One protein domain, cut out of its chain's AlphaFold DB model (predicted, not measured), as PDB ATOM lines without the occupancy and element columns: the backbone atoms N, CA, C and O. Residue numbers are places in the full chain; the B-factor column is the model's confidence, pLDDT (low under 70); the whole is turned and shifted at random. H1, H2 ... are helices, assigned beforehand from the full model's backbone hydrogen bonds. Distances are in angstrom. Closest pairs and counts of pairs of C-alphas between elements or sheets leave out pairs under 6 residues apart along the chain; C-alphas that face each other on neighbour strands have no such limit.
ATOM      1  N   ASP A  24     183.214-120.146 277.233       60.94
ATOM      2  CA  ASP A  24     182.039-120.873 277.722       60.94
ATOM      3  C   ASP A  24     181.513-121.865 276.674       60.94
ATOM      4  O   ASP A  24     181.212-123.009 277.011       60.94
ATOM      5  N   LEU A  25     181.459-121.487 275.389       59.78
ATOM      6  CA  LEU A  25     180.988-122.382 274.328       59.78
ATOM      7  C   LEU A  25     181.893-123.614 274.163       59.78
ATOM      8  O   LEU A  25     181.397-124.738 274.076       59.78
ATOM      9  N   SER A  26     183.214-123.418 274.147       60.22
ATOM     10  CA  SER A  26     184.179-124.514 273.999       60.22
ATOM     11  C   SER A  26     184.223-125.429 275.231       60.22
ATOM     12  O   SER A  26     184.281-126.651 275.075       60.22
ATOM     13  N   ILE A  27     184.092-124.876 276.441       67.19
ATOM     14  CA  ILE A  27     183.978-125.640 277.694       67.19
ATOM     15  C   ILE A  27     182.662-126.430 277.739       67.19
ATOM     16  O   ILE A  27     182.680-127.622 278.042       67.19
ATOM     17  N   ILE A  28     181.529-125.822 277.371       66.75
ATOM     18  CA  ILE A  28     180.228-126.506 277.316       66.75
ATOM     19  C   ILE A  28     180.275-127.666 276.312       66.75
ATOM     20  O   ILE A  28     179.900-128.783 276.664       66.75
ATOM     21  N   VAL A  29     180.795-127.455 275.098       65.88
ATOM     22  CA  VAL A  29     180.935-128.524 274.088       65.88
ATOM     23  C   VAL A  29     181.869-129.643 274.574       65.88
ATOM     24  O   VAL A  29     181.554-130.820 274.388       65.88
ATOM     25  N   ALA A  30     182.966-129.306 275.259       66.12
ATOM     26  CA  ALA A  30     183.862-130.291 275.863       66.12
ATOM     27  C   ALA A  30     183.193-131.095 276.996       66.12
ATOM     28  O   ALA A  30     183.434-132.294 277.105       66.12
ATOM     29  N   CYS A  31     182.319-130.484 277.802       58.81
ATOM     30  CA  CYS A  31     181.556-131.172 278.849       58.81
ATOM     31  C   CYS A  31     180.406-132.038 278.300       58.81
ATOM     32  O   CYS A  31     180.092-133.077 278.882       58.81
ATOM     33  N   VAL A  32     179.798-131.662 277.170       62.69
ATOM     34  CA  VAL A  32     178.690-132.409 276.547       62.69
ATOM     35  C   VAL A  32     179.119-133.810 276.088       62.69
ATOM     36  O   VAL A  32     178.311-134.733 276.157       62.69
ATOM     37  N   SER A  33     180.376-134.017 275.678       53.50
ATOM     38  CA  SER A  33     180.840-135.333 275.200       53.50
ATOM     39  C   SER A  33     180.977-136.395 276.318       53.50
ATOM     40  O   SER A  33     180.370-137.462 276.174       53.50
ATOM     41  N   PRO A  34     181.656-136.142 277.461       54.53
ATOM     42  CA  PRO A  34     181.675-137.072 278.594       54.53
ATOM     43  C   PRO A  34     180.296-137.275 279.232       54.53
ATOM     44  O   PRO A  34     179.927-138.408 279.542       54.53
ATOM     45  N   ILE A  35     179.516-136.198 279.394       57.97
ATOM     46  CA  ILE A  35     178.175-136.266 279.995       57.97
ATOM     47  C   ILE A  35     177.231-137.063 279.088       57.97
ATOM     48  O   ILE A  35     176.520-137.939 279.575       57.97
ATOM     49  N   GLY A  36     177.267-136.833 277.772       57.66
ATOM     50  CA  GLY A  36     176.428-137.529 276.797       57.66
ATOM     51  C   GLY A  36     176.654-139.042 276.756       57.66
ATOM     52  O   GLY A  36     175.688-139.784 276.622       57.66
ATOM     53  N   ASN A  37     177.895-139.508 276.943       63.47
ATOM     54  CA  ASN A  37     178.216-140.939 276.990       63.47
ATOM     55  C   ASN A  37     177.791-141.617 278.311       63.47
ATOM     56  O   ASN A  37     177.576-142.826 278.345       63.47
ATOM     57  N   TRP A  38     177.663-140.849 279.398       59.22
ATOM     58  CA  TRP A  38     177.184-141.340 280.697       59.22
ATOM     59  C   TRP A  38     175.646-141.305 280.813       59.22
ATOM     60  O   TRP A  38     175.061-142.070 281.576       59.22
ATOM     61  N   LEU A  39     174.975-140.456 280.024       52.69
ATOM     62  CA  LEU A  39     173.520-140.255 280.054       52.69
ATOM     63  C   LEU A  39     172.693-141.273 279.255       52.69
ATOM     64  O   LEU A  39     171.474-141.325 279.415       52.69
ATOM     65  N   THR A  40     173.318-142.065 278.383       58.31
ATOM     66  CA  THR A  40     172.628-142.887 277.369       58.31
ATOM     67  C   THR A  40     171.771-144.029 277.936       58.31
ATOM     68  O   THR A  40     171.090-144.712 277.176       58.31
ATOM     69  N   GLY A  41     171.791-144.255 279.256       58.12
ATOM     70  CA  GLY A  41     171.036-145.311 279.939       58.12
ATOM     71  C   GLY A  41     169.647-144.923 280.468       58.12
ATOM     72  O   GLY A  41     168.937-145.805 280.942       58.12
ATOM     73  N   GLY A  42     169.246-143.644 280.424       69.06
ATOM     74  CA  GLY A  42     167.978-143.185 281.009       69.06
ATOM     75  C   GLY A  42     167.222-142.191 280.129       69.06
ATOM     76  O   GLY A  42     167.600-141.022 280.047       69.06
ATOM     77  N   ASP A  43     166.109-142.627 279.534       71.19
ATOM     78  CA  ASP A  43     165.295-141.825 278.600       71.19
ATOM     79  C   ASP A  43     164.797-140.507 279.232       71.19
ATOM     80  O   ASP A  43     164.887-139.433 278.640       71.19
ATOM     81  N   HIS A  44     164.415-140.542 280.513       71.50
ATOM     82  CA  HIS A  44     164.050-139.342 281.275       71.50
ATOM     83  C   HIS A  44     165.203-138.335 281.437       71.50
ATOM     84  O   HIS A  44     164.960-137.130 281.455       71.50
ATOM     85  N   ILE A  45     166.455-138.798 281.536       76.25
ATOM     86  CA  ILE A  45     167.625-137.924 281.729       76.25
ATOM     87  C   ILE A  45     168.024-137.271 280.400       76.25
ATOM     88  O   ILE A  45     168.349-136.086 280.368       76.25
ATOM     89  N   LYS A  46     167.902-138.004 279.285       71.44
ATOM     90  CA  LYS A  46     167.987-137.446 277.928       71.44
ATOM     91  C   LYS A  46     166.937-136.350 277.718       71.44
ATOM     92  O   LYS A  46     167.281-135.278 277.226       71.44
ATOM     93  N   ASN A  47     165.690-136.584 278.127       70.88
ATOM     94  CA  ASN A  47     164.613-135.603 277.989       70.88
ATOM     95  C   ASN A  47     164.850-134.370 278.880       70.88
ATOM     96  O   ASN A  47     164.691-133.243 278.414       70.88
ATOM     97  N   LEU A  48     165.330-134.558 280.115       76.81
ATOM     98  CA  LEU A  48     165.725-133.463 281.007       76.81
ATOM     99  C   LEU A  48     166.889-132.635 280.436       76.81
ATOM    100  O   LEU A  48     166.815-131.407 280.440       76.81
ATOM    101  N   LEU A  49     167.938-133.277 279.906       74.56
ATOM    102  CA  LEU A  49     169.051-132.565 279.271       74.56
ATOM    103  C   LEU A  49     168.585-131.827 278.015       74.56
ATOM    104  O   LEU A  49     168.975-130.678 277.826       74.56
ATOM    105  N   LEU A  50     167.721-132.431 277.192       73.50
ATOM    106  CA  LEU A  50     167.122-131.752 276.042       73.50
ATOM    107  C   LEU A  50     166.316-130.520 276.467       73.50
ATOM    108  O   LEU A  50     166.443-129.494 275.812       73.50
ATOM    109  N   ILE A  51     165.566-130.568 277.573       74.38
ATOM    110  CA  ILE A  51     164.846-129.405 278.122       74.38
ATOM    111  C   ILE A  51     165.816-128.324 278.629       74.38
ATOM    112  O   ILE A  51     165.618-127.147 278.338       74.38
ATOM    113  N   ILE A  52     166.891-128.690 279.334       76.44
ATOM    114  CA  ILE A  52     167.904-127.731 279.816       76.44
ATOM    115  C   ILE A  52     168.645-127.079 278.637       76.44
ATOM    116  O   ILE A  52     168.784-125.856 278.594       76.44
ATOM    117  N   LEU A  53     169.067-127.875 277.652       75.19
ATOM    118  CA  LEU A  53     169.723-127.405 276.431       75.19
ATOM    119  C   LEU A  53     168.782-126.523 275.598       75.19
ATOM    120  O   LEU A  53     169.210-125.508 275.059       75.19
ATOM    121  N   LEU A  54     167.497-126.875 275.536       77.06
ATOM    122  CA  LEU A  54     166.442-126.094 274.896       77.06
ATOM    123  C   LEU A  54     166.255-124.742 275.590       77.06
ATOM    124  O   LEU A  54     166.247-123.734 274.897       77.06
ATOM    125  N   ILE A  55     166.180-124.689 276.925       78.06
ATOM    126  CA  ILE A  55     166.108-123.431 277.695       78.06
ATOM    127  C   ILE A  55     167.356-122.569 277.453       78.06
ATOM    128  O   ILE A  55     167.232-121.371 277.197       78.06
ATOM    129  N   PHE A  56     168.549-123.167 277.480       79.50
ATOM    130  CA  PHE A  56     169.811-122.475 277.209       79.50
ATOM    131  C   PHE A  56     169.868-121.911 275.781       79.50
ATOM    132  O   PHE A  56     170.191-120.739 275.583       79.50
ATOM    133  N   TYR A  57     169.483-122.714 274.786       77.62
ATOM    134  CA  TYR A  57     169.411-122.294 273.389       77.62
ATOM    135  C   TYR A  57     168.386-121.172 273.194       77.62
ATOM    136  O   TYR A  57     168.670-120.187 272.524       77.62
ATOM    137  N   LEU A  58     167.221-121.270 273.838       77.31
ATOM    138  CA  LEU A  58     166.163-120.260 273.806       77.31
ATOM    139  C   LEU A  58     166.628-118.928 274.414       77.31
ATOM    140  O   LEU A  58     166.361-117.865 273.855       77.31
ATOM    141  N   HIS A  59     167.374-118.989 275.518       79.69
ATOM    142  CA  HIS A  59     168.008-117.837 276.148       79.69
ATOM    143  C   HIS A  59     169.046-117.179 275.220       79.69
ATOM    144  O   HIS A  59     168.944-115.977 274.967       79.69
ATOM    145  N   GLN A  60     169.970-117.950 274.630       78.75
ATOM    146  CA  GLN A  60     170.930-117.424 273.647       78.75
ATOM    147  C   GLN A  60     170.238-116.814 272.423       78.75
ATOM    148  O   GLN A  60     170.620-115.739 271.960       78.75
ATOM    149  N   LEU A  61     169.199-117.479 271.918       76.00
ATOM    150  CA  LEU A  61     168.449-117.074 270.736       76.00
ATOM    151  C   LEU A  61     167.766-115.712 270.943       76.00
ATOM    152  O   LEU A  61     167.720-114.922 270.008       76.00
ATOM    153  N   ILE A  62     167.326-115.386 272.164       75.06
ATOM    154  CA  ILE A  62     166.791-114.060 272.524       75.06
ATOM    155  C   ILE A  62     167.919-113.047 272.793       75.06
ATOM    156  O   ILE A  62     167.846-111.901 272.344       75.06
ATOM    157  N   GLU A  63     168.957-113.438 273.537       79.25
ATOM    158  CA  GLU A  63     169.958-112.492 274.035       79.25
ATOM    159  C   GLU A  63     171.000-112.082 272.984       79.25
ATOM    160  O   GLU A  63     171.339-110.899 272.900       79.25
ATOM    161  N   VAL A  64     171.479-112.999 272.139       80.50
ATOM    162  CA  VAL A  64     172.521-112.695 271.140       80.50
ATOM    163  C   VAL A  64     172.056-111.625 270.136       80.50
ATOM    164  O   VAL A  64     172.765-110.622 269.988       80.50
ATOM    165  N   PRO A  65     170.865-111.723 269.503       80.81
ATOM    166  CA  PRO A  65     170.373-110.672 268.611       80.81
ATOM    167  C   PRO A  65     170.136-109.343 269.340       80.81
ATOM    168  O   PRO A  65     170.410-108.282 268.782       80.81
ATOM    169  N   TRP A  66     169.691-109.380 270.602       77.12
ATOM    170  CA  TRP A  66     169.474-108.180 271.415       77.12
ATOM    171  C   TRP A  66     170.786-107.455 271.757       77.12
ATOM    172  O   TRP A  66     170.872-106.232 271.626       77.12
ATOM    173  N   ARG A  67     171.840-108.193 272.132       82.50
ATOM    174  CA  ARG A  67     173.191-107.651 272.365       82.50
ATOM    175  C   ARG A  67     173.760-107.022 271.088       82.50
ATOM    176  O   ARG A  67     174.318-105.925 271.142       82.50
ATOM    177  N   LEU A  68     173.574-107.678 269.940       81.00
ATOM    178  CA  LEU A  68     174.027-107.177 268.638       81.00
ATOM    179  C   LEU A  68     173.255-105.915 268.214       81.00
ATOM    180  O   LEU A  68     173.861-104.936 267.777       81.00
ATOM    181  N   TYR A  69     171.939-105.890 268.439       80.69
ATOM    182  CA  TYR A  69     171.101-104.709 268.249       80.69
ATOM    183  C   TYR A  69     171.576-103.527 269.114       80.69
ATOM    184  O   TYR A  69     171.820-102.439 268.590       80.69
ATOM    185  N   GLN A  70     171.809-103.740 270.416       79.94
ATOM    186  CA  GLN A  70     172.342-102.708 271.314       79.94
ATOM    187  C   GLN A  70     173.709-102.172 270.858       79.94
ATOM    188  O   GLN A  70     173.962-100.973 270.979       79.94
ATOM    189  N   ALA A  71     174.576-103.033 270.315       80.00
ATOM    190  CA  ALA A  71     175.868-102.630 269.764       80.00
ATOM    191  C   ALA A  71     175.744-101.798 268.473       80.00
ATOM    192  O   ALA A  71     176.595-100.943 268.233       80.00
ATOM    193  N   SER A  72     174.691-102.019 267.674       77.31
ATOM    194  CA  SER A  72     174.426-101.287 266.426       77.31
ATOM    195  C   SER A  72     173.827 -99.890 266.619       77.31
ATOM    196  O   SER A  72     173.854 -99.082 265.693       77.31
ATOM    197  N   ARG A  73     173.304 -99.572 267.814       75.69
ATOM    198  CA  ARG A  73     172.688 -98.263 268.076       75.69
ATOM    199  C   ARG A  73     173.713 -97.130 267.906       75.69
ATOM    200  O   ARG A  73     174.807 -97.217 268.478       75.69
ATOM    201  N   PRO A  74     173.360 -96.029 267.215       67.06
ATOM    202  CA  PRO A  74     174.238 -94.873 267.090       67.06
ATOM    203  C   PRO A  74     174.506 -94.281 268.475       67.06
ATOM    204  O   PRO A  74     173.623 -93.712 269.121       67.06
ATOM    205  N   LEU A  91     176.091 -91.074 254.559       81.62
ATOM    206  CA  LEU A  91     176.133 -92.456 254.067       81.62
ATOM    207  C   LEU A  91     176.280 -93.469 255.216       81.62
ATOM    208  O   LEU A  91     175.506 -94.426 255.295       81.62
ATOM    209  N   ALA A  92     177.210 -93.227 256.146       82.38
ATOM    210  CA  ALA A  92     177.410 -94.071 257.322       82.38
ATOM    211  C   ALA A  92     176.157 -94.135 258.213       82.38
ATOM    212  O   ALA A  92     175.804 -95.211 258.690       82.38
ATOM    213  N   GLU A  93     175.435 -93.022 258.385       80.56
ATOM    214  CA  GLU A  93     174.138 -93.017 259.067       80.56
ATOM    215  C   GLU A  93     173.094 -93.883 258.356       80.56
ATOM    216  O   GLU A  93     172.366 -94.618 259.024       80.56
ATOM    217  N   THR A  94     172.995 -93.822 257.024       83.88
ATOM    218  CA  THR A  94     172.008 -94.628 256.286       83.88
ATOM    219  C   THR A  94     172.291 -96.129 256.362       83.88
ATOM    220  O   THR A  94     171.361 -96.901 256.597       83.88
ATOM    221  N   GLU A  95     173.555 -96.552 256.263       86.75
ATOM    222  CA  GLU A  95     173.916 -97.968 256.407       86.75
ATOM    223  C   GLU A  95     173.746 -98.453 257.852       86.75
ATOM    224  O   GLU A  95     173.210 -99.539 258.080       86.75
ATOM    225  N   LEU A  96     174.085 -97.627 258.850       83.56
ATOM    226  CA  LEU A  96     173.856 -97.963 260.256       83.56
ATOM    227  C   LEU A  96     172.356 -98.109 260.568       83.56
ATOM    228  O   LEU A  96     171.964 -99.065 261.234       83.56
ATOM    229  N   ARG A  97     171.492 -97.232 260.030       81.88
ATOM    230  CA  ARG A  97     170.024 -97.356 260.148       81.88
ATOM    231  C   ARG A  97     169.497 -98.626 259.473       81.88
ATOM    232  O   ARG A  97     168.587 -99.258 260.006       81.88
ATOM    233  N   ARG A  98     170.053 -99.015 258.320       86.19
ATOM    234  CA  ARG A  98     169.696-100.259 257.620       86.19
ATOM    235  C   ARG A  98     170.102-101.491 258.429       86.19
ATOM    236  O   ARG A  98     169.297-102.410 258.570       86.19
ATOM    237  N   GLN A  99     171.311-101.499 258.988       85.19
ATOM    238  CA  GLN A  99     171.802-102.580 259.844       85.19
ATOM    239  C   GLN A  99     170.999-102.681 261.151       85.19
ATOM    240  O   GLN A  99     170.624-103.781 261.549       85.19
ATOM    241  N   GLU A 100     170.669-101.548 261.776       86.81
ATOM    242  CA  GLU A 100     169.799-101.469 262.956       86.81
ATOM    243  C   GLU A 100     168.411-102.070 262.671       86.81
ATOM    244  O   GLU A 100     167.943-102.921 263.426       86.81
ATOM    245  N   LEU A 101     167.767-101.686 261.559       83.69
ATOM    246  CA  LEU A 101     166.461-102.221 261.153       83.69
ATOM    247  C   LEU A 101     166.515-103.717 260.822       83.69
ATOM    248  O   LEU A 101     165.603-104.451 261.198       83.69
ATOM    249  N   PHE A 102     167.577-104.180 260.158       87.12
ATOM    250  CA  PHE A 102     167.781-105.601 259.883       87.12
ATOM    251  C   PHE A 102     167.918-106.405 261.182       87.12
ATOM    252  O   PHE A 102     167.235-107.413 261.352       87.12
ATOM    253  N   LEU A 103     168.731-105.935 262.133       83.75
ATOM    254  CA  LEU A 103     168.887-106.581 263.439       83.75
ATOM    255  C   LEU A 103     167.590-106.556 264.257       83.75
ATOM    256  O   LEU A 103     167.264-107.553 264.895       83.75
ATOM    257  N   LEU A 104     166.811-105.472 264.197       82.69
ATOM    258  CA  LEU A 104     165.502-105.387 264.849       82.69
ATOM    259  C   LEU A 104     164.513-106.399 264.234       82.69
ATOM    260  O   LEU A 104     163.861-107.152 264.965       82.69
ATOM    261  N   LEU A 105     164.456-106.502 262.903       86.44
ATOM    262  CA  LEU A 105     163.647-107.507 262.206       86.44
ATOM    263  C   LEU A 105     164.066-108.926 262.611       86.44
ATOM    264  O   LEU A 105     163.207-109.720 262.994       86.44
ATOM    265  N   VAL A 106     165.370-109.221 262.637       84.31
ATOM    266  CA  VAL A 106     165.902-110.497 263.144       84.31
ATOM    267  C   VAL A 106     165.439-110.740 264.586       84.31
ATOM    268  O   VAL A 106     164.841-111.780 264.841       84.31
ATOM    269  N   THR A 107     165.582-109.776 265.507       82.56
ATOM    270  CA  THR A 107     165.116-109.931 266.905       82.56
ATOM    271  C   THR A 107     163.607-110.163 267.033       82.56
ATOM    272  O   THR A 107     163.177-110.744 268.024       82.56
ATOM    273  N   SER A 108     162.805-109.750 266.046       84.06
ATOM    274  CA  SER A 108     161.343-109.920 266.043       84.06
ATOM    275  C   SER A 108     160.898-111.246 265.409       84.06
ATOM    276  O   SER A 108     159.890-111.813 265.821       84.06
ATOM    277  N   VAL A 109     161.653-111.775 264.439       85.81
ATOM    278  CA  VAL A 109     161.402-113.090 263.813       85.81
ATOM    279  C   VAL A 109     161.960-114.236 264.669       85.81
ATOM    280  O   VAL A 109     161.377-115.319 264.727       85.81
ATOM    281  N   THR A 110     163.047-113.985 265.396       85.75
ATOM    282  CA  THR A 110     163.693-114.898 266.349       85.75
ATOM    283  C   THR A 110     162.711-115.599 267.316       85.75
ATOM    284  O   THR A 110     162.723-116.829 267.352       85.75
ATOM    285  N   PRO A 111     161.799-114.913 268.040       83.94
ATOM    286  CA  PRO A 111     160.764-115.555 268.862       83.94
ATOM    287  C   PRO A 111     159.905-116.601 268.137       83.94
ATOM    288  O   PRO A 111     159.576-117.641 268.710       83.94
ATOM    289  N   LEU A 112     159.569-116.361 266.865       84.44
ATOM    290  CA  LEU A 112     158.777-117.287 266.048       84.44
ATOM    291  C   LEU A 112     159.595-118.533 265.693       84.44
ATOM    292  O   LEU A 112     159.101-119.652 265.838       84.44
ATOM    293  N   LEU A 113     160.866-118.354 265.317       84.00
ATOM    294  CA  LEU A 113     161.818-119.454 265.122       84.00
ATOM    295  C   LEU A 113     161.958-120.291 266.401       84.00
ATOM    296  O   LEU A 113     161.778-121.508 266.348       84.00
ATOM    297  N   GLY A 114     162.164-119.650 267.555       83.06
ATOM    298  CA  GLY A 114     162.224-120.316 268.860       83.06
ATOM    299  C   GLY A 114     160.973-121.148 269.163       83.06
ATOM    300  O   GLY A 114     161.088-122.294 269.589       83.06
ATOM    301  N   ALA A 115     159.780-120.630 268.861       82.62
ATOM    302  CA  ALA A 115     158.521-121.355 269.038       82.62
ATOM    303  C   ALA A 115     158.323-122.522 268.054       82.62
ATOM    304  O   ALA A 115     157.794-123.566 268.441       82.62
ATOM    305  N   THR A 116     158.762-122.389 266.796       83.56
ATOM    306  CA  THR A 116     158.766-123.521 265.850       83.56
ATOM    307  C   THR A 116     159.750-124.611 266.274       83.56
ATOM    308  O   THR A 116     159.408-125.790 266.209       83.56
ATOM    309  N   PHE A 117     160.919-124.230 266.799       82.12
ATOM    310  CA  PHE A 117     161.916-125.151 267.340       82.12
ATOM    311  C   PHE A 117     161.408-125.869 268.598       82.12
ATOM    312  O   PHE A 117     161.461-127.094 268.652       82.12
ATOM    313  N   LEU A 118     160.815-125.137 269.551       80.50
ATOM    314  CA  LEU A 118     160.110-125.690 270.716       80.50
ATOM    315  C   LEU A 118     159.088-126.754 270.301       80.50
ATOM    316  O   LEU A 118     159.152-127.881 270.782       80.50
ATOM    317  N   LYS A 119     158.188-126.433 269.361       80.00
ATOM    318  CA  LYS A 119     157.203-127.394 268.841       80.00
ATOM    319  C   LYS A 119     157.854-128.623 268.207       80.00
ATOM    320  O   LYS A 119     157.381-129.734 268.429       80.00
ATOM    321  N   HIS A 120     158.933-128.442 267.448       81.81
ATOM    322  CA  HIS A 120     159.637-129.549 266.804       81.81
ATOM    323  C   HIS A 120     160.300-130.477 267.838       81.81
ATOM    324  O   HIS A 120     160.085-131.688 267.799       81.81
ATOM    325  N   VAL A 121     161.014-129.913 268.818       76.38
ATOM    326  CA  VAL A 121     161.683-130.662 269.894       76.38
ATOM    327  C   VAL A 121     160.670-131.395 270.782       76.38
ATOM    328  O   VAL A 121     160.834-132.589 271.008       76.38
ATOM    329  N   LEU A 122     159.575-130.746 271.197       74.88
ATOM    330  CA  LEU A 122     158.472-131.392 271.933       74.88
ATOM    331  C   LEU A 122     157.840-132.542 271.134       74.88
ATOM    332  O   LEU A 122     157.615-133.620 271.678       74.88
ATOM    333  N   SER A 123     157.609-132.354 269.827       76.88
ATOM    334  CA  SER A 123     157.055-133.417 268.976       76.88
ATOM    335  C   SER A 123     157.990-134.627 268.843       76.88
ATOM    336  O   SER A 123     157.514-135.756 268.729       76.88
ATOM    337  N   ALA A 124     159.309-134.408 268.921       73.88
ATOM    338  CA  ALA A 124     160.324-135.461 268.922       73.88
ATOM    339  C   ALA A 124     160.509-136.129 270.302       73.88
ATOM    340  O   ALA A 124     160.928-137.282 270.366       73.88
ATOM    341  N   LEU A 125     160.169-135.431 271.393       69.75
ATOM    342  CA  LEU A 125     160.179-135.938 272.774       69.75
ATOM    343  C   LEU A 125     158.971-136.834 273.111       69.75
ATOM    344  O   LEU A 125     158.931-137.430 274.182       69.75
ATOM    345  N   GLY A 126     157.993-136.954 272.208       63.47
ATOM    346  CA  GLY A 126     156.867-137.884 272.347       63.47
ATOM    347  C   GLY A 126     155.698-137.385 273.203       63.47
ATOM    348  O   GLY A 126     154.659-138.046 273.224       63.47
ATOM    349  N   GLU A 127     155.807-136.209 273.830       59.41
ATOM    350  CA  GLU A 127     154.697-135.545 274.526       59.41
ATOM    351  C   GLU A 127     153.668-134.996 273.529       59.41
ATOM    352  O   GLU A 127     153.615-133.810 273.192       59.41
ATOM    353  N   ARG A 128     152.812-135.894 273.039       52.12
ATOM    354  CA  ARG A 128     151.615-135.518 272.293       52.12
ATOM    355  C   ARG A 128     150.626-134.869 273.271       52.12
ATOM    356  O   ARG A 128     150.117-135.532 274.164       52.12
ATOM    357  N   GLU A 129     150.361-133.580 273.047       54.34
ATOM    358  CA  GLU A 129     149.227-132.785 273.567       54.34
ATOM    359  C   GLU A 129     149.337-132.120 274.962       54.34
ATOM    360  O   GLU A 129     148.498-131.272 275.266       54.34
ATOM    361  N   SER A 130     150.368-132.366 275.782       50.19
ATOM    362  CA  SER A 130     150.470-131.764 277.135       50.19
ATOM    363  C   SER A 130     150.794-130.259 277.140       50.19
ATOM    364  O   SER A 130     150.174-129.481 277.873       50.19
ATOM    365  N   LEU A 131     151.743-129.808 276.311       54.94
ATOM    366  CA  LEU A 131     152.080-128.389 276.176       54.94
ATOM    367  C   LEU A 131     151.104-127.700 275.220       54.94
ATOM    368  O   LEU A 131     151.375-127.489 274.037       54.94
ATOM    369  N   SER A 132     149.947-127.362 275.797       65.00
ATOM    370  CA  SER A 132     148.857-126.596 275.193       65.00
ATOM    371  C   SER A 132     149.359-125.477 274.278       65.00
ATOM    372  O   SER A 132     150.303-124.757 274.607       65.00
ATOM    373  N   TRP A 133     148.649-125.256 273.165       75.12
ATOM    374  CA  TRP A 133     148.829-124.102 272.274       75.12
ATOM    375  C   TRP A 133     149.041-122.791 273.052       75.12
ATOM    376  O   TRP A 133     149.900-121.989 272.683       75.12
ATOM    377  N   PHE A 134     148.341-122.648 274.186       71.19
ATOM    378  CA  PHE A 134     148.487-121.565 275.153       71.19
ATOM    379  C   PHE A 134     149.933-121.307 275.613       71.19
ATOM    380  O   PHE A 134     150.377-120.161 275.550       71.19
ATOM    381  N   SER A 135     150.697-122.324 276.034       72.00
ATOM    382  CA  SER A 135     152.065-122.123 276.545       72.00
ATOM    383  C   SER A 135     153.026-121.687 275.439       72.00
ATOM    384  O   SER A 135     153.865-120.816 275.663       72.00
ATOM    385  N   THR A 136     152.843-122.198 274.214       78.62
ATOM    386  CA  THR A 136     153.611-121.727 273.051       78.62
ATOM    387  C   THR A 136     153.260-120.277 272.714       78.62
ATOM    388  O   THR A 136     154.161-119.474 272.474       78.62
ATOM    389  N   THR A 137     151.975-119.900 272.726       77.56
ATOM    390  CA  THR A 137     151.575-118.503 272.484       77.56
ATOM    391  C   THR A 137     152.038-117.562 273.591       77.56
ATOM    392  O   THR A 137     152.470-116.456 273.284       77.56
ATOM    393  N   LEU A 138     152.021-117.997 274.854       76.12
ATOM    394  CA  LEU A 138     152.514-117.220 275.991       76.12
ATOM    395  C   LEU A 138     154.026-117.008 275.872       76.12
ATOM    396  O   LEU A 138     154.487-115.884 276.041       76.12
ATOM    397  N   PHE A 139     154.785-118.038 275.485       79.69
ATOM    398  CA  PHE A 139     156.213-117.909 275.201       79.69
ATOM    399  C   PHE A 139     156.503-116.905 274.066       79.69
ATOM    400  O   PHE A 139     157.325-116.001 274.243       79.69
ATOM    401  N   VAL A 140     155.813-117.020 272.922       83.12
ATOM    402  CA  VAL A 140     155.959-116.078 271.792       83.12
ATOM    403  C   VAL A 140     155.603-114.655 272.212       83.12
ATOM    404  O   VAL A 140     156.314-113.718 271.859       83.12
ATOM    405  N   LEU A 141     154.532-114.480 272.985       78.88
ATOM    406  CA  LEU A 141     154.089-113.170 273.448       78.88
ATOM    407  C   LEU A 141     155.097-112.559 274.432       78.88
ATOM    408  O   LEU A 141     155.549-111.437 274.225       78.88
ATOM    409  N   ALA A 142     155.514-113.311 275.454       79.75
ATOM    410  CA  ALA A 142     156.475-112.867 276.463       79.75
ATOM    411  C   ALA A 142     157.823-112.451 275.850       79.75
ATOM    412  O   ALA A 142     158.399-111.435 276.238       79.75
ATOM    413  N   THR A 143     158.308-113.203 274.859       80.12
ATOM    414  CA  THR A 143     159.567-112.894 274.162       80.12
ATOM    415  C   THR A 143     159.413-111.837 273.070       80.12
ATOM    416  O   THR A 143     160.347-111.073 272.834       80.12
ATOM    417  N   GLY A 144     158.231-111.728 272.458       78.25
ATOM    418  CA  GLY A 144     157.898-110.723 271.449       78.25
ATOM    419  C   GLY A 144     157.635-109.320 272.009       78.25
ATOM    420  O   GLY A 144     157.954-108.343 271.335       78.25
ATOM    421  N   ILE A 145     157.133-109.180 273.245       80.50
ATOM    422  CA  ILE A 145     156.823-107.873 273.868       80.50
ATOM    423  C   ILE A 145     158.016-106.903 273.825       80.50
ATOM    424  O   ILE A 145     157.838-105.717 273.541       80.50
ATOM    425  N   ARG A 146     159.240-107.378 274.091       76.38
ATOM    426  CA  ARG A 146     160.428-106.513 274.206       76.38
ATOM    427  C   ARG A 146     160.942-105.982 272.851       76.38
ATOM    428  O   ARG A 146     161.176-104.776 272.768       76.38
ATOM    429  N   PRO A 147     161.068-106.788 271.775       75.75
ATOM    430  CA  PRO A 147     161.266-106.258 270.424       75.75
ATOM    431  C   PRO A 147     160.111-105.361 269.954       75.75
ATOM    432  O   PRO A 147     160.356-104.303 269.378       75.75
ATOM    433  N   TRP A 148     158.858-105.739 270.235       76.44
ATOM    434  CA  TRP A 148     157.681-105.039 269.708       76.44
ATOM    435  C   TRP A 148     157.476-103.650 270.318       76.44
ATOM    436  O   TRP A 148     157.189-102.696 269.599       76.44
ATOM    437  N   THR A 149     157.691-103.501 271.627       80.00
ATOM    438  CA  THR A 149     157.686-102.185 272.292       80.00
ATOM    439  C   THR A 149     158.768-101.261 271.734       80.00
ATOM    440  O   THR A 149     158.505-100.082 271.504       80.00
ATOM    441  N   HIS A 150     159.961-101.785 271.429       78.62
ATOM    442  CA  HIS A 150     161.013-100.987 270.799       78.62
ATOM    443  C   HIS A 150     160.685-100.634 269.335       78.62
ATOM    444  O   HIS A 150     160.978 -99.523 268.887       78.62
ATOM    445  N   LEU A 151     160.073-101.550 268.577       78.06
ATOM    446  CA  LEU A 151     159.591-101.269 267.223       78.06
ATOM    447  C   LEU A 151     158.555-100.138 267.243       78.06
ATOM    448  O   LEU A 151     158.677 -99.180 266.480       78.06
ATOM    449  N   LEU A 152     157.584-100.219 268.158       79.88
ATOM    450  CA  LEU A 152     156.523 -99.229 268.304       79.88
ATOM    451  C   LEU A 152     157.080 -97.855 268.694       79.88
ATOM    452  O   LEU A 152     156.740 -96.878 268.039       79.88
ATOM    453  N   GLY A 153     158.006 -97.785 269.656       83.06
ATOM    454  CA  GLY A 153     158.678 -96.533 270.024       83.06
ATOM    455  C   GLY A 153     159.478 -95.902 268.875       83.06
ATOM    456  O   GLY A 153     159.568 -94.681 268.778       83.06
ATOM    457  N   ARG A 154     160.023 -96.708 267.948       80.31
ATOM    458  CA  ARG A 154     160.680 -96.187 266.735       80.31
ATOM    459  C   ARG A 154     159.677 -95.684 265.697       80.31
ATOM    460  O   ARG A 154     159.950 -94.676 265.053       80.31
ATOM    461  N   ILE A 155     158.546 -96.369 265.528       80.75
ATOM    462  CA  ILE A 155     157.458 -95.901 264.656       80.75
ATOM    463  C   ILE A 155     156.902 -94.585 265.206       80.75
ATOM    464  O   ILE A 155     156.816 -93.631 264.445       80.75
ATOM    465  N   GLN A 156     156.641 -94.511 266.516       84.56
ATOM    466  CA  GLN A 156     156.220 -93.297 267.219       84.56
ATOM    467  C   GLN A 156     157.208 -92.152 266.995       84.56
ATOM    468  O   GLN A 156     156.813 -91.138 266.436       84.56
ATOM    469  N   GLY A 157     158.502 -92.350 267.269       82.31
ATOM    470  CA  GLY A 157     159.523 -91.326 267.019       82.31
ATOM    471  C   GLY A 157     159.673 -90.924 265.542       82.31
ATOM    472  O   GLY A 157     160.047 -89.791 265.250       82.31
ATOM    473  N   HIS A 158     159.364 -91.810 264.584       83.19
ATOM    474  CA  HIS A 158     159.320 -91.433 263.168       83.19
ATOM    475  C   HIS A 158     158.052 -90.649 262.818       83.19
ATOM    476  O   HIS A 158     158.143 -89.684 262.065       83.19
ATOM    477  N   THR A 159     156.892 -91.025 263.365       84.88
ATOM    478  CA  THR A 159     155.654 -90.259 263.194       84.88
ATOM    479  C   THR A 159     155.729 -88.906 263.884       84.88
ATOM    480  O   THR A 159     155.267 -87.946 263.294       84.88
ATOM    481  N   GLU A 160     156.368 -88.801 265.051       86.00
ATOM    482  CA  GLU A 160     156.675 -87.542 265.739       86.00
ATOM    483  C   GLU A 160     157.596 -86.685 264.871       86.00
ATOM    484  O   GLU A 160     157.200 -85.598 264.487       86.00
ATOM    485  N   ALA A 161     158.744 -87.204 264.417       78.69
ATOM    486  CA  ALA A 161     159.648 -86.447 263.546       78.69
ATOM    487  C   ALA A 161     159.018 -86.040 262.195       78.69
ATOM    488  O   ALA A 161     159.382 -85.011 261.629       78.69
ATOM    489  N   LEU A 162     158.090 -86.838 261.654       81.69
ATOM    490  CA  LEU A 162     157.344 -86.497 260.439       81.69
ATOM    491  C   LEU A 162     156.230 -85.477 260.725       81.69
ATOM    492  O   LEU A 162     155.989 -84.601 259.903       81.69
ATOM    493  N   HIS A 163     155.578 -85.567 261.884       84.69
ATOM    494  CA  HIS A 163     154.595 -84.597 262.358       84.69
ATOM    495  C   HIS A 163     155.274 -83.251 262.631       84.69
ATOM    496  O   HIS A 163     154.815 -82.239 262.116       84.69
ATOM    497  N   ASP A 164     156.429 -83.248 263.295       79.12
ATOM    498  CA  ASP A 164     157.289 -82.081 263.487       79.12
ATOM    499  C   ASP A 164     157.731 -81.490 262.145       79.12
ATOM    500  O   ASP A 164     157.607 -80.290 261.948       79.12
ATOM    501  N   ALA A 165     158.160 -82.302 261.173       78.31
ATOM    502  CA  ALA A 165     158.532 -81.805 259.843       78.31
ATOM    503  C   ALA A 165     157.348 -81.237 259.029       78.31
ATOM    504  O   ALA A 165     157.561 -80.443 258.114       78.31
ATOM    505  N   VAL A 166     156.109 -81.640 259.335       82.81
ATOM    506  CA  VAL A 166     154.879 -81.141 258.691       82.81
ATOM    507  C   VAL A 166     154.309 -79.913 259.413       82.81
ATOM    508  O   VAL A 166     153.797 -79.011 258.753       82.81
ATOM    509  N   HIS A 167     154.404 -79.851 260.743       78.56
ATOM    510  CA  HIS A 167     153.917 -78.737 261.566       78.56
ATOM    511  C   HIS A 167     154.944 -77.609 261.736       78.56
ATOM    512  O   HIS A 167     154.555 -76.448 261.856       78.56
ATOM    513  N   TYR A 168     156.235 -77.933 261.677       71.56
ATOM    514  CA  TYR A 168     157.373 -77.014 261.675       71.56
ATOM    515  C   TYR A 168     158.236 -77.257 260.421       71.56
ATOM    516  O   TYR A 168     159.371 -77.731 260.525       71.56
ATOM    517  N   PRO A 169     157.711 -76.975 259.210       64.50
ATOM    518  CA  PRO A 169     158.461 -77.162 257.973       64.50
ATOM    519  C   PRO A 169     159.719 -76.274 257.971       64.50
ATOM    520  O   PRO A 169     159.596 -75.051 258.085       64.50
TER     521      PRO A 169
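Overview. This is residues 24 to 74 and 91 to 169 of the 467 residues of an uncharacterized protein of Fomitopsis pinicola (strain FP-58527) (UniProt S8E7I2). Three long helices, H2, H3 and H4, run lengthwise in a thin body, with H3 packing on both H2 and H4. The shorter H1 folds back alongside H2, and residues 152 to 169, mostly the last part of H4, stick out at one end. The printed part has 130 residues with four named helices, in the order H1, H2, H3, H4, and no named strand: all helix. It is loose, with a radius of gyration of the C-alphas of 20.3 A, and spans 73 by 36 by 15 A.

Arrangement. Start with H1, residues 24 to 39, and H2, residues 43 to 72: they are close but not clearly touching, opposite ways, with closest C-alphas, Leu 39 and Ile 45, 6.6 A apart. Next, H3, residues 91 to 124, touches H2 at a shallow tilt of 11 degrees, opposite ways; the closest C-alphas, of Pro 65 and Thr 107, are 5.6 A apart. H3 and H4, residues 133 to 167, form a helical hairpin; H3 touches H4 with residues 104 to 119 alone, closest at C-alphas 111 and 140, 5.7 A apart. H4 has a kink of 43 degrees near residue 145. H1 is apart from H3 and H4. O i to N i+4 pairs are within hydrogen-bond range in 10 of 12 for H1, 24 of 26 for H2, 28 of 30 for H3 and 29 of 31 for H4.

Along the chain. Find C-alpha 24 at (182.039, -120.873, 277.722), where H1 begins. H2 is 43.3 A long, H3 48.2 A and H4 46.9 A, ending at C-alpha 167, (153.917, -78.737, 261.566).

Size, cuts and confidence. Residues 75 to 90 are not printed; C-alphas 74 and 91 are 13.4 A apart across this cut. Low confidence, under 70, covers residues 24 to 42, 74, 125 to 132 and 169.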